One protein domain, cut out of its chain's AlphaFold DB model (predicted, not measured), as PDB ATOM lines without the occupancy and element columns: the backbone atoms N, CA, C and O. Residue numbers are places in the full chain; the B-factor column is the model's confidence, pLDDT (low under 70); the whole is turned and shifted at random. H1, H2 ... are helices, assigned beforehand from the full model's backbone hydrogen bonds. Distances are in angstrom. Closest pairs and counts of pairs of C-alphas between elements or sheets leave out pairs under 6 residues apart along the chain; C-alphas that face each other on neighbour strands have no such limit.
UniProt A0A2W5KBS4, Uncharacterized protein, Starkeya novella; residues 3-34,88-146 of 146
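This is residues 3 to 34 and 88 to 146 of the 146 residues of an uncharacterized protein of Starkeya novella (UniProt A0A2W5KBS4). H4, H5 and H6 make an up-and-down bundle; H1 crosses H4 and H6, with H2 and H3 packed on it. The all-helix printed part has 91 residues, six named helices, H1 to H6, and no named strand. It is compact, radius of gyration of the C-alphas 12.4 A, spanning 34 by 32 by 29 A.

H1, residues 3 to 10, touches H2, residues 14 to 18, H3, 21 to 30, H4, 89 to 101, and H6, 132 to 144. H5, residues 105 to 117, forms hairpins with H4 and, across a long link, with H6, their closest C-alphas, Cys 112 and Pro 133, 4.5 A apart. Every O i to N i+4 pair is within hydrogen-bond range in H1, H5 and H6; H2 has 0 of 1, with 2 of 2 O i to N i+3.

C-alpha 3 begins H1 at (-40.714, 15.834, 16.645); C-alpha 144 ends H6 at (-27.793, 26.812, 26.854).

Across the cut, residues 35 to 87, C-alphas 34 and 88 are 10.8 A apart. The pLDDT is under 70 in residues 21 to 29, among others.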
ATOM      1  N   LEU A   3     -41.786  15.874  17.636       80.62
ATOM      2  CA  LEU A   3     -40.714  15.834  16.645       80.62
ATOM      3  C   LEU A   3     -40.891  16.912  15.564       80.62
ATOM      4  O   LEU A   3     -39.996  17.730  15.381       80.62
ATOM      5  N   ASP A   4     -42.068  16.986  14.930       80.62
ATOM      6  CA  ASP A   4     -42.390  18.051  13.965       80.62
ATOM      7  C   ASP A   4     -42.251  19.442  14.589       80.62
ATOM      8  O   ASP A   4     -41.746  20.371  13.961       80.62
ATOM      9  N   ARG A   5     -42.703  19.589  15.840       85.31
ATOM     10  CA  ARG A   5     -42.641  20.862  16.552       85.31
ATOM     11  C   ARG A   5     -41.203  21.317  16.745       85.31
ATOM     12  O   ARG A   5     -40.885  22.456  16.406       85.31
ATOM     13  N   LEU A   6     -40.350  20.429  17.249       89.75
ATOM     14  CA  LEU A   6     -38.937  20.716  17.441       89.75
ATOM     15  C   LEU A   6     -38.243  21.025  16.109       89.75
ATOM     16  O   LEU A   6     -37.458  21.964  16.043       89.75
ATOM     17  N   PHE A   7     -38.559  20.291  15.040       89.75
ATOM     18  CA  PHE A   7     -38.007  20.565  13.715       89.75
ATOM     19  C   PHE A   7     -38.313  21.997  13.247       89.75
ATOM     20  O   PHE A   7     -37.420  22.711  12.786       89.75
ATOM     21  N   TRP A   8     -39.557  22.453  13.410       89.12
ATOM     22  CA  TRP A   8     -39.936  23.826  13.071       89.12
ATOM     23  C   TRP A   8     -39.275  24.874  13.968       89.12
ATOM     24  O   TRP A   8     -38.914  25.946  13.490       89.12
ATOM     25  N   GLU A   9     -39.067  24.570  15.249       91.75
ATOM     26  CA  GLU A   9     -38.316  25.442  16.157       91.75
ATOM     27  C   GLU A   9     -36.835  25.553  15.752       91.75
ATOM     28  O   GLU A   9     -36.297  26.659  15.726       91.75
ATOM     29  N   ILE A  10     -36.193  24.437  15.388       92.31
ATOM     30  CA  ILE A  10     -34.798  24.398  14.918       92.31
ATOM     31  C   ILE A  10     -34.642  25.179  13.612       92.31
ATOM     32  O   ILE A  10     -33.714  25.967  13.466       92.31
ATOM     33  N   THR A  11     -35.565  24.997  12.669       89.88
ATOM     34  CA  THR A  11     -35.507  25.652  11.352       89.88
ATOM     35  C   THR A  11     -35.969  27.113  11.364       89.88
ATOM     36  O   THR A  11     -35.961  27.764  10.320       89.88
ATOM     37  N   GLY A  12     -36.347  27.650  12.532       89.25
ATOM     38  CA  GLY A  12     -36.757  29.045  12.693       89.25
ATOM     39  C   GLY A  12     -38.135  29.369  12.110       89.25
ATOM     40  O   GLY A  12     -38.393  30.528  11.798       89.25
ATOM     41  N   LEU A  13     -39.006  28.366  11.964       88.88
ATOM     42  CA  LEU A  13     -40.354  28.483  11.391       88.88
ATOM     43  C   LEU A  13     -41.446  27.962  12.351       88.88
ATOM     44  O   LEU A  13     -42.292  27.157  11.941       88.88
ATOM     45  N   PRO A  14     -41.458  28.350  13.643       90.00
ATOM     46  CA  PRO A  14     -42.387  27.797  14.632       90.00
ATOM     47  C   PRO A  14     -43.866  28.028  14.287       90.00
ATOM     48  O   PRO A  14     -44.721  27.260  14.735       90.00
ATOM     49  N   GLU A  15     -44.188  29.042  13.480       87.12
ATOM     50  CA  GLU A  15     -45.531  29.323  12.969       87.12
ATOM     51  C   GLU A  15     -46.122  28.156  12.167       87.12
ATOM     52  O   GLU A  15     -47.344  27.960  12.179       87.12
ATOM     53  N   ASN A  16     -45.274  27.317  11.559       87.81
ATOM     54  CA  ASN A  16     -45.711  26.151  10.797       87.81
ATOM     55  C   ASN A  16     -46.465  25.135  11.659       87.81
ATOM     56  O   ASN A  16     -47.283  24.388  11.130       87.81
ATOM     57  N   ASN A  17     -46.281  25.150  12.984       83.62
ATOM     58  CA  ASN A  17     -47.041  24.311  13.912       83.62
ATOM     59  C   ASN A  17     -48.553  24.574  13.884       83.62
ATOM     60  O   ASN A  17     -49.333  23.688  14.231       83.62
ATOM     61  N   SER A  18     -48.967  25.773  13.467       86.19
ATOM     62  CA  SER A  18     -50.378  26.158  13.367       86.19
ATOM     63  C   SER A  18     -51.028  25.794  12.027       86.19
ATOM     64  O   SER A  18     -52.243  25.922  11.878       86.19
ATOM     65  N   LEU A  19     -50.241  25.332  11.051       84.12
ATOM     66  CA  LEU A  19     -50.729  25.044   9.706       84.12
ATOM     67  C   LEU A  19     -51.421  23.669   9.624       84.12
ATOM     68  O   LEU A  19     -51.139  22.766  10.429       84.12
ATOM     69  N   PRO A  20     -52.325  23.472   8.641       80.69
ATOM     70  CA  PRO A  20     -52.969  22.183   8.410       80.69
ATOM     71  C   PRO A  20     -51.947  21.052   8.260       80.69
ATOM     72  O   PRO A  20     -50.859  21.257   7.723       80.69
ATOM     73  N   LEU A  21     -52.304  19.837   8.692       69.75
ATOM     74  CA  LEU A  21     -51.428  18.658   8.586       69.75
ATOM     75  C   LEU A  21     -50.938  18.414   7.152       69.75
ATOM     76  O   LEU A  21     -49.774  18.090   6.955       69.75
ATOM     77  N   SER A  22     -51.789  18.652   6.153       69.12
ATOM     78  CA  SER A  22     -51.423  18.560   4.734       69.12
ATOM     79  C   SER A  22     -50.303  19.521   4.322       69.12
ATOM     80  O   SER A  22     -49.549  19.213   3.406       69.12
ATOM     81  N   PHE A  23     -50.166  20.661   5.005       68.94
ATOM     82  CA  PHE A  23     -49.077  21.617   4.794       68.94
ATOM     83  C   PHE A  23     -47.842  21.255   5.629       68.94
ATOM     84  O   PHE A  23     -46.713  21.305   5.143       68.94
ATOM     85  N   ARG A  24     -48.057  20.816   6.877       69.62
ATOM     86  CA  ARG A  24     -46.992  20.311   7.759       69.62
ATOM     87  C   ARG A  24     -46.353  19.020   7.257       69.62
ATOM     88  O   ARG A  24     -45.244  18.715   7.687       69.62
ATOM     89  N   ALA A  25     -46.989  18.338   6.304       61.44
ATOM     90  CA  ALA A  25     -46.465  17.158   5.636       61.44
ATOM     91  C   ALA A  25     -45.022  17.362   5.154       61.44
ATOM     92  O   ALA A  25     -44.231  16.443   5.266       61.44
ATOM     93  N   HIS A  26     -44.626  18.560   4.704       60.19
ATOM     94  CA  HIS A  26     -43.224  18.833   4.352       60.19
ATOM     95  C   HIS A  26     -42.237  18.586   5.503       60.19
ATOM     96  O   HIS A  26     -41.182  18.005   5.266       60.19
ATOM     97  N   GLY A  27     -42.585  18.966   6.736       60.25
ATOM     98  CA  GLY A  27     -41.802  18.630   7.928       60.25
ATOM     99  C   GLY A  27     -41.809  17.127   8.189       60.25
ATOM    100  O   GLY A  27     -40.756  16.551   8.414       60.25
ATOM    101  N   THR A  28     -42.960  16.473   8.026       60.47
ATOM    102  CA  THR A  28     -43.104  15.012   8.137       60.47
ATOM    103  C   THR A  28     -42.253  14.244   7.108       60.47
ATOM    104  O   THR A  28     -41.677  13.216   7.442       60.47
ATOM    105  N   TRP A  29     -42.106  14.752   5.878       63.31
ATOM    106  CA  TRP A  29     -41.258  14.156   4.834       63.31
ATOM    107  C   TRP A  29     -39.760  14.381   5.084       63.31
ATOM    108  O   TRP A  29     -38.931  13.581   4.657       63.31
ATOM    109  N   ILE A  30     -39.386  15.460   5.775       71.56
ATOM    110  CA  ILE A  30     -37.990  15.727   6.152       71.56
ATOM    111  C   ILE A  30     -37.615  14.927   7.404       71.56
ATOM    112  O   ILE A  30     -36.542  14.337   7.474       71.56
ATOM    113  N   CYS A  31     -38.524  14.856   8.369       73.44
ATOM    114  CA  CYS A  31     -38.432  14.052   9.577       73.44
ATOM    115  C   CYS A  31     -38.974  12.634   9.364       73.44
ATOM    116  O   CYS A  31     -39.725  12.115  10.190       73.44
ATOM    117  N   THR A  32     -38.587  12.002   8.257       76.62
ATOM    118  CA  THR A  32     -38.997  10.625   7.974       76.62
ATOM    119  C   THR A  32     -38.391   9.683   9.019       76.62
ATOM    120  O   THR A  32     -37.220   9.823   9.375       76.62
ATOM    121  N   THR A  33     -39.165   8.705   9.485       75.00
ATOM    122  CA  THR A  33     -38.701   7.582  10.314       75.00
ATOM    123  C   THR A  33     -38.878   6.267   9.551       75.00
ATOM    124  O   THR A  33     -39.737   6.201   8.668       75.00
ATOM    125  N   PRO A  34     -38.094   5.218   9.852       75.94
ATOM    126  CA  PRO A  34     -38.344   3.882   9.319       75.94
ATOM    127  C   PRO A  34     -39.782   3.426   9.601       75.94
ATOM    128  O   PRO A  34     -40.336   3.719  10.662       75.94
ATOM    129  N   LEU A  88     -29.190   6.509   3.359       61.84
ATOM    130  CA  LEU A  88     -30.238   7.469   3.075       61.84
ATOM    131  C   LEU A  88     -30.153   8.612   4.082       61.84
ATOM    132  O   LEU A  88     -30.341   8.467   5.287       61.84
ATOM    133  N   LYS A  89     -29.905   9.797   3.530       68.25
ATOM    134  CA  LYS A  89     -29.801  11.071   4.246       68.25
ATOM    135  C   LYS A  89     -31.132  11.525   4.867       68.25
ATOM    136  O   LYS A  89     -31.147  12.477   5.641       68.25
ATOM    137  N   SER A  90     -32.234  10.862   4.509       72.62
ATOM    138  CA  SER A  90     -33.616  11.209   4.863       72.62
ATOM    139  C   SER A  90     -33.937  11.057   6.346       72.62
ATOM    140  O   SER A  90     -34.874  11.685   6.820       72.62
ATOM    141  N   TYR A  91     -33.163  10.263   7.089       84.88
ATOM    142  CA  TYR A  91     -33.408  10.020   8.514       84.88
ATOM    143  C   TYR A  91     -32.671  10.992   9.444       84.88
ATOM    144  O   TYR A  91     -32.878  10.970  10.655       84.88
ATOM    145  N   PHE A  92     -31.801  11.854   8.904       88.38
ATOM    146  CA  PHE A  92     -30.930  12.708   9.715       88.38
ATOM    147  C   PHE A  92     -31.721  13.675  10.609       88.38
ATOM    148  O   PHE A  92     -31.469  13.749  11.811       88.38
ATOM    149  N   ALA A  93     -32.712  14.371  10.045       88.88
ATOM    150  CA  ALA A  93     -33.539  15.312  10.795       88.88
ATOM    151  C   ALA A  93     -34.296  14.625  11.936       88.88
ATOM    152  O   ALA A  93     -34.308  15.122  13.064       88.88
ATOM    153  N   ALA A  94     -34.884  13.457  11.656       88.38
ATOM    154  CA  ALA A  94     -35.576  12.659  12.659       88.38
ATOM    155  C   ALA A  94     -34.619  12.195  13.763       88.38
ATOM    156  O   ALA A  94     -34.956  12.303  14.941       88.38
ATOM    157  N   HIS A  95     -33.410  11.755  13.407       90.75
ATOM    158  CA  HIS A  95     -32.402  11.322  14.368       90.75
ATOM    159  C   HIS A  95     -31.980  12.447  15.322       90.75
ATOM    160  O   HIS A  95     -32.070  12.292  16.540       90.75
ATOM    161  N   VAL A  96     -31.585  13.603  14.779       92.19
ATOM    162  CA  VAL A  96     -31.159  14.766  15.575       92.19
ATOM    163  C   VAL A  96     -32.288  15.245  16.486       92.19
ATOM    164  O   VAL A  96     -32.071  15.434  17.683       92.19
ATOM    165  N   CYS A  97     -33.509  15.379  15.957       91.38
ATOM    166  CA  CYS A  97     -34.660  15.776  16.767       91.38
ATOM    167  C   CYS A  97     -34.941  14.759  17.883       91.38
ATOM    168  O   CYS A  97     -35.211  15.152  19.015       91.38
ATOM    169  N   SER A  98     -34.824  13.460  17.599       90.62
ATOM    170  CA  SER A  98     -35.060  12.402  18.587       90.62
ATOM    171  C   SER A  98     -34.009  12.413  19.700       90.62
ATOM    172  O   SER A  98     -34.367  12.321  20.874       90.62
ATOM    173  N   LEU A  99     -32.728  12.611  19.368       93.06
ATOM    174  CA  LEU A  99     -31.664  12.785  20.362       93.06
ATOM    175  C   LEU A  99     -31.931  13.992  21.270       93.06
ATOM    176  O   LEU A  99     -31.806  13.877  22.490       93.06
ATOM    177  N   ILE A 100     -32.346  15.128  20.700       93.50
ATOM    178  CA  ILE A 100     -32.657  16.342  21.466       93.50
ATOM    179  C   ILE A 100     -33.863  16.124  22.387       93.50
ATOM    180  O   ILE A 100     -33.800  16.476  23.567       93.50
ATOM    181  N   LEU A 101     -34.947  15.527  21.881       90.19
ATOM    182  CA  LEU A 101     -36.143  15.221  22.673       90.19
ATOM    183  C   LEU A 101     -35.848  14.231  23.806       90.19
ATOM    184  O   LEU A 101     -36.418  14.351  24.888       90.19
ATOM    185  N   ALA A 102     -34.917  13.300  23.592       90.06
ATOM    186  CA  ALA A 102     -34.436  12.373  24.614       90.06
ATOM    187  C   ALA A 102     -33.429  12.999  25.603       90.06
ATOM    188  O   ALA A 102     -32.897  12.294  26.459       90.06
ATOM    189  N   GLY A 103     -33.119  14.296  25.485       91.94
ATOM    190  CA  GLY A 103     -32.146  14.988  26.336       91.94
ATOM    191  C   GLY A 103     -30.684  14.634  26.043       91.94
ATOM    192  O   GLY A 103     -29.794  15.037  26.790       91.94
ATOM    193  N   ARG A 104     -30.400  13.913  24.952       94.06
ATOM    194  CA  ARG A 104     -29.050  13.515  24.522       94.06
ATOM    195  C   ARG A 104     -28.399  14.624  23.686       94.06
ATOM    196  O   ARG A 104     -28.021  14.408  22.536       94.06
ATOM    197  N   ILE A 105     -28.291  15.820  24.267       95.31
ATOM    198  CA  ILE A 105     -27.864  17.046  23.569       95.31
ATOM    199  C   ILE A 105     -26.452  16.922  22.985       95.31
ATOM    200  O   ILE A 105     -26.250  17.247  21.817       95.31
ATOM    201  N   ASP A 106     -25.498  16.383  23.748       95.06
ATOM    202  CA  ASP A 106     -24.116  16.209  23.276       95.06
ATOM    203  C   ASP A 106     -24.032  15.276  22.065       95.06
ATOM    204  O   ASP A 106     -23.315  15.559  21.108       95.06
ATOM    205  N   ALA A 107     -24.809  14.189  22.068       93.75
ATOM    206  CA  ALA A 107     -24.878  13.283  20.928       93.75
ATOM    207  C   ALA A 107     -25.455  14.000  19.699       93.75
ATOM    208  O   ALA A 107     -24.883  13.910  18.618       93.75
ATOM    209  N   ALA A 108     -26.534  14.774  19.869       95.12
ATOM    210  CA  ALA A 108     -27.129  15.542  18.775       95.12
ATOM    211  C   ALA A 108     -26.137  16.552  18.177       95.12
ATOM    212  O   ALA A 108     -26.053  16.692  16.955       95.12
ATOM    213  N   ARG A 109     -25.354  17.224  19.030       96.25
ATOM    214  CA  ARG A 109     -24.284  18.135  18.612       96.25
ATOM    215  C   ARG A 109     -23.215  17.405  17.800       96.25
ATOM    216  O   ARG A 109     -22.888  17.869  16.712       96.25
ATOM    217  N   VAL A 110     -22.702  16.274  18.292       95.38
ATOM    218  CA  VAL A 110     -21.663  15.487  17.599       95.38
ATOM    219  C   VAL A 110     -22.124  15.065  16.202       95.38
ATOM    220  O   VAL A 110     -21.366  15.213  15.243       95.38
ATOM    221  N   GLU A 111     -23.368  14.605  16.068       92.69
ATOM    222  CA  GLU A 111     -23.956  14.238  14.772       92.69
ATOM    223  C   GLU A 111     -24.010  15.432  13.807       92.69
ATOM    224  O   GLU A 111     -23.657  15.311  12.631       92.69
ATOM    225  N   CYS A 112     -24.401  16.611  14.297       94.56
ATOM    226  CA  CYS A 112     -24.439  17.823  13.482       94.56
ATOM    227  C   CYS A 112     -23.036  18.284  13.064       94.56
ATOM    228  O   CYS A 112     -22.813  18.609  11.900       94.56
ATOM    229  N   GLU A 113     -22.070  18.269  13.982       95.12
ATOM    230  CA  GLU A 113     -20.683  18.651  13.701       95.12
ATOM    231  C   GLU A 113     -20.013  17.692  12.701       95.12
ATOM    232  O   GLU A 113     -19.258  18.127  11.828       95.12
ATOM    233  N   ASP A 114     -20.286  16.386  12.782       92.38
ATOM    234  CA  ASP A 114     -19.821  15.415  11.787       92.38
ATOM    235  C   ASP A 114     -20.479  15.627  10.418       92.38
ATOM    236  O   ASP A 114     -19.779  15.616   9.402       92.38
ATOM    237  N   ALA A 115     -21.784  15.912  10.377       90.69
ATOM    238  CA  ALA A 115     -22.487  16.229   9.138       90.69
ATOM    239  C   ALA A 115     -21.916  17.481   8.448       90.69
ATOM    240  O   ALA A 115     -21.658  17.445   7.244       90.69
ATOM    241  N   ILE A 116     -21.628  18.550   9.199       92.25
ATOM    242  CA  ILE A 116     -20.987  19.766   8.667       92.25
ATOM    243  C   ILE A 116     -19.600  19.444   8.109       92.25
ATOM    244  O   ILE A 116     -19.285  19.818   6.979       92.25
ATOM    245  N   ARG A 117     -18.774  18.691   8.852       91.69
ATOM    246  CA  ARG A 117     -17.433  18.284   8.384       91.69
ATOM    247  C   ARG A 117     -17.470  17.472   7.087       91.69
ATOM    248  O   ARG A 117     -16.487  17.474   6.351       91.69
ATOM    249  N   ARG A 118     -18.577  16.777   6.812       88.94
ATOM    250  CA  ARG A 118     -18.793  15.964   5.606       88.94
ATOM    251  C   ARG A 118     -19.568  16.685   4.497       88.94
ATOM    252  O   ARG A 118     -19.948  16.024   3.534       88.94
ATOM    253  N   ASP A 119     -19.809  17.991   4.627       87.00
ATOM    254  CA  ASP A 119     -20.615  18.785   3.687       87.00
ATOM    255  C   ASP A 119     -22.016  18.179   3.455       87.00
ATOM    256  O   ASP A 119     -22.512  18.003   2.339       87.00
ATOM    257  N   HIS A 120     -22.650  17.755   4.551       85.50
ATOM    258  CA  HIS A 120     -23.925  17.057   4.529       85.50
ATOM    259  C   HIS A 120     -25.065  17.950   5.029       85.50
ATOM    260  O   HIS A 120     -25.228  18.152   6.225       85.50
ATOM    261  N   ALA A 121     -25.950  18.374   4.122       84.56
ATOM    262  CA  ALA A 121     -27.035  19.313   4.431       84.56
ATOM    263  C   ALA A 121     -28.140  18.802   5.387       84.56
ATOM    264  O   ALA A 121     -28.984  19.576   5.821       84.56
ATOM    265  N   GLY A 122     -28.189  17.503   5.697       80.25
ATOM    266  CA  GLY A 122     -29.139  16.953   6.680       80.25
ATOM    267  C   GLY A 122     -30.584  16.822   6.184       80.25
ATOM    268  O   GLY A 122     -31.492  16.675   6.991       80.25
ATOM    269  N   GLY A 123     -30.807  16.885   4.867       79.19
ATOM    270  CA  GLY A 123     -32.135  16.741   4.253       79.19
ATOM    271  C   GLY A 123     -32.945  18.040   4.158       79.19
ATOM    272  O   GLY A 123     -33.931  18.074   3.428       79.19
ATOM    273  N   PHE A 124     -32.503  19.122   4.807       82.69
ATOM    274  CA  PHE A 124     -33.107  20.450   4.696       82.69
ATOM    275  C   PHE A 124     -32.034  21.539   4.622       82.69
ATOM    276  O   PHE A 124     -31.101  21.564   5.418       82.69
ATOM    277  N   ALA A 125     -32.175  22.448   3.661       81.56
ATOM    278  CA  ALA A 125     -31.306  23.607   3.517       81.56
ATOM    279  C   ALA A 125     -32.078  24.776   2.911       81.56
ATOM    280  O   ALA A 125     -32.937  24.597   2.043       81.56
ATOM    281  N   VAL A 126     -31.726  25.989   3.328       82.62
ATOM    282  CA  VAL A 126     -32.186  27.209   2.663       82.62
ATOM    283  C   VAL A 126     -31.287  27.449   1.451       82.62
ATOM    284  O   VAL A 126     -30.069  27.392   1.572       82.62
ATOM    285  N   ALA A 127     -31.863  27.753   0.281       76.75
ATOM    286  CA  ALA A 127     -31.156  27.811  -1.012       76.75
ATOM    287  C   ALA A 127     -29.873  28.679  -1.046       76.75
ATOM    288  O   ALA A 127     -29.062  28.531  -1.959       76.75
ATOM    289  N   ARG A 128     -29.703  29.599  -0.087       80.12
ATOM    290  CA  ARG A 128     -28.488  30.403   0.154       80.12
ATOM    291  C   ARG A 128     -28.269  30.682   1.648       80.12
ATOM    292  O   ARG A 128     -27.851  31.777   2.013       80.12
ATOM    293  N   GLY A 129     -28.654  29.747   2.504       85.56
ATOM    294  CA  GLY A 129     -28.625  29.916   3.953       85.56
ATOM    295  C   GLY A 129     -28.084  28.676   4.657       85.56
ATOM    296  O   GLY A 129     -27.487  27.826   3.997       85.56
ATOM    297  N   PRO A 130     -28.287  28.584   5.979       89.69
ATOM    298  CA  PRO A 130     -27.779  27.463   6.743       89.69
ATOM    299  C   PRO A 130     -28.444  26.148   6.320       89.69
ATOM    300  O   PRO A 130     -29.561  26.097   5.785       89.69
ATOM    301  N   THR A 131     -27.714  25.076   6.560       92.12
ATOM    302  CA  THR A 131     -28.157  23.690   6.487       92.12
ATOM    303  C   THR A 131     -28.780  23.262   7.812       92.12
ATOM    304  O   THR A 131     -28.605  23.919   8.841       92.12
ATOM    305  N   LEU A 132     -29.508  22.144   7.817       91.69
ATOM    306  CA  LEU A 132     -30.136  21.646   9.039       91.69
ATOM    307  C   LEU A 132     -29.144  21.406  10.198       91.69
ATOM    308  O   LEU A 132     -29.468  21.812  11.313       91.69
ATOM    309  N   PRO A 133     -27.955  20.802   9.990       94.50
ATOM    310  CA  PRO A 133     -26.959  20.679  11.053       94.50
ATOM    311  C   PRO A 133     -26.531  22.021  11.656       94.50
ATOM    312  O   PRO A 133     -26.394  22.127  12.871       94.50
ATOM    313  N   GLU A 134     -26.346  23.053  10.827       95.31
ATOM    314  CA  GLU A 134     -25.952  24.390  11.289       95.31
ATOM    315  C   GLU A 134     -27.068  25.027  12.124       95.31
ATOM    316  O   GLU A 134     -26.823  25.477  13.240       95.31
ATOM    317  N   MET A 135     -28.314  24.954  11.641       95.12
ATOM    318  CA  MET A 135     -29.490  25.418  12.389       95.12
ATOM    319  C   MET A 135     -29.645  24.690  13.732       95.12
ATOM    320  O   MET A 135     -29.969  25.307  14.746       95.12
ATOM    321  N   ALA A 136     -29.411  23.376  13.757       95.12
ATOM    322  CA  ALA A 136     -29.507  22.573  14.970       95.12
ATOM    323  C   ALA A 136     -28.423  22.944  15.992       95.12
ATOM    324  O   ALA A 136     -28.730  23.058  17.179       95.12
ATOM    325  N   ILE A 137     -27.181  23.187  15.554       96.12
ATOM    326  CA  ILE A 137     -26.111  23.678  16.436       96.12
ATOM    327  C   ILE A 137     -26.474  25.044  17.015       96.12
ATOM    328  O   ILE A 137     -26.368  25.223  18.231       96.12
ATOM    329  N   ASP A 138     -26.938  25.977  16.185       95.06
ATOM    330  CA  ASP A 138     -27.341  27.312  16.638       95.06
ATOM    331  C   ASP A 138     -28.475  27.232  17.667       95.06
ATOM    332  O   ASP A 138     -28.448  27.920  18.692       95.06
ATOM    333  N   TRP A 139     -29.445  26.342  17.445       95.31
ATOM    334  CA  TRP A 139     -30.532  26.100  18.388       95.31
ATOM    335  C   TRP A 139     -30.034  25.515  19.717       95.31
ATOM    336  O   TRP A 139     -30.447  25.991  20.776       95.31
ATOM    337  N   ILE A 140     -29.128  24.528  19.679       95.00
ATOM    338  CA  ILE A 140     -28.523  23.919  20.877       95.00
ATOM    339  C   ILE A 140     -27.749  24.976  21.677       95.00
ATOM    340  O   ILE A 140     -27.988  25.144  22.869       95.00
ATOM    341  N   VAL A 141     -26.881  25.752  21.020       93.19
ATOM    342  CA  VAL A 141     -26.100  26.825  21.664       93.19
ATOM    343  C   VAL A 141     -27.015  27.905  22.243       93.19
ATOM    344  O   VAL A 141     -26.828  28.351  23.375       93.19
ATOM    345  N   GLY A 142     -28.034  28.323  21.489       88.31
ATOM    346  CA  GLY A 142     -29.005  29.324  21.925       88.31
ATOM    347  C   GLY A 142     -29.962  28.838  23.017       88.31
ATOM    348  O   GLY A 142     -30.677  29.653  23.608       88.31
ATOM    349  N   ARG A 143     -30.025  27.529  23.282       80.81
ATOM    350  CA  ARG A 143     -30.764  26.945  24.407       80.81
ATOM    351  C   ARG A 143     -29.967  27.038  25.704       80.81
ATOM    352  O   ARG A 143     -30.550  27.413  26.709       80.81
ATOM    353  N   ASP A 144     -28.665  26.767  25.667       70.75
ATOM    354  CA  ASP A 144     -27.793  26.812  26.854       70.75
ATOM    355  C   ASP A 144     -27.585  28.239  27.401       70.75
ATOM    356  O   ASP A 144     -27.180  28.426  28.546       70.75
ATOM    357  N   ALA A 145     -27.868  29.257  26.584       54.69
ATOM    358  CA  ALA A 145     -27.795  30.670  26.956       54.69
ATOM    359  C   ALA A 145     -29.090  31.235  27.588       54.69
ATOM    360  O   ALA A 145     -29.114  32.419  27.937       54.69
ATOM    361  N   ARG A 146     -30.162  30.436  27.685       52.78
ATOM    362  CA  ARG A 146     -31.474  30.817  28.240       52.78
ATOM    363  C   ARG A 146     -31.717  30.171  29.598       52.78
ATOM    364  O   ARG A 146     -32.335  30.861  30.439       52.78
TER     365      ARG A 146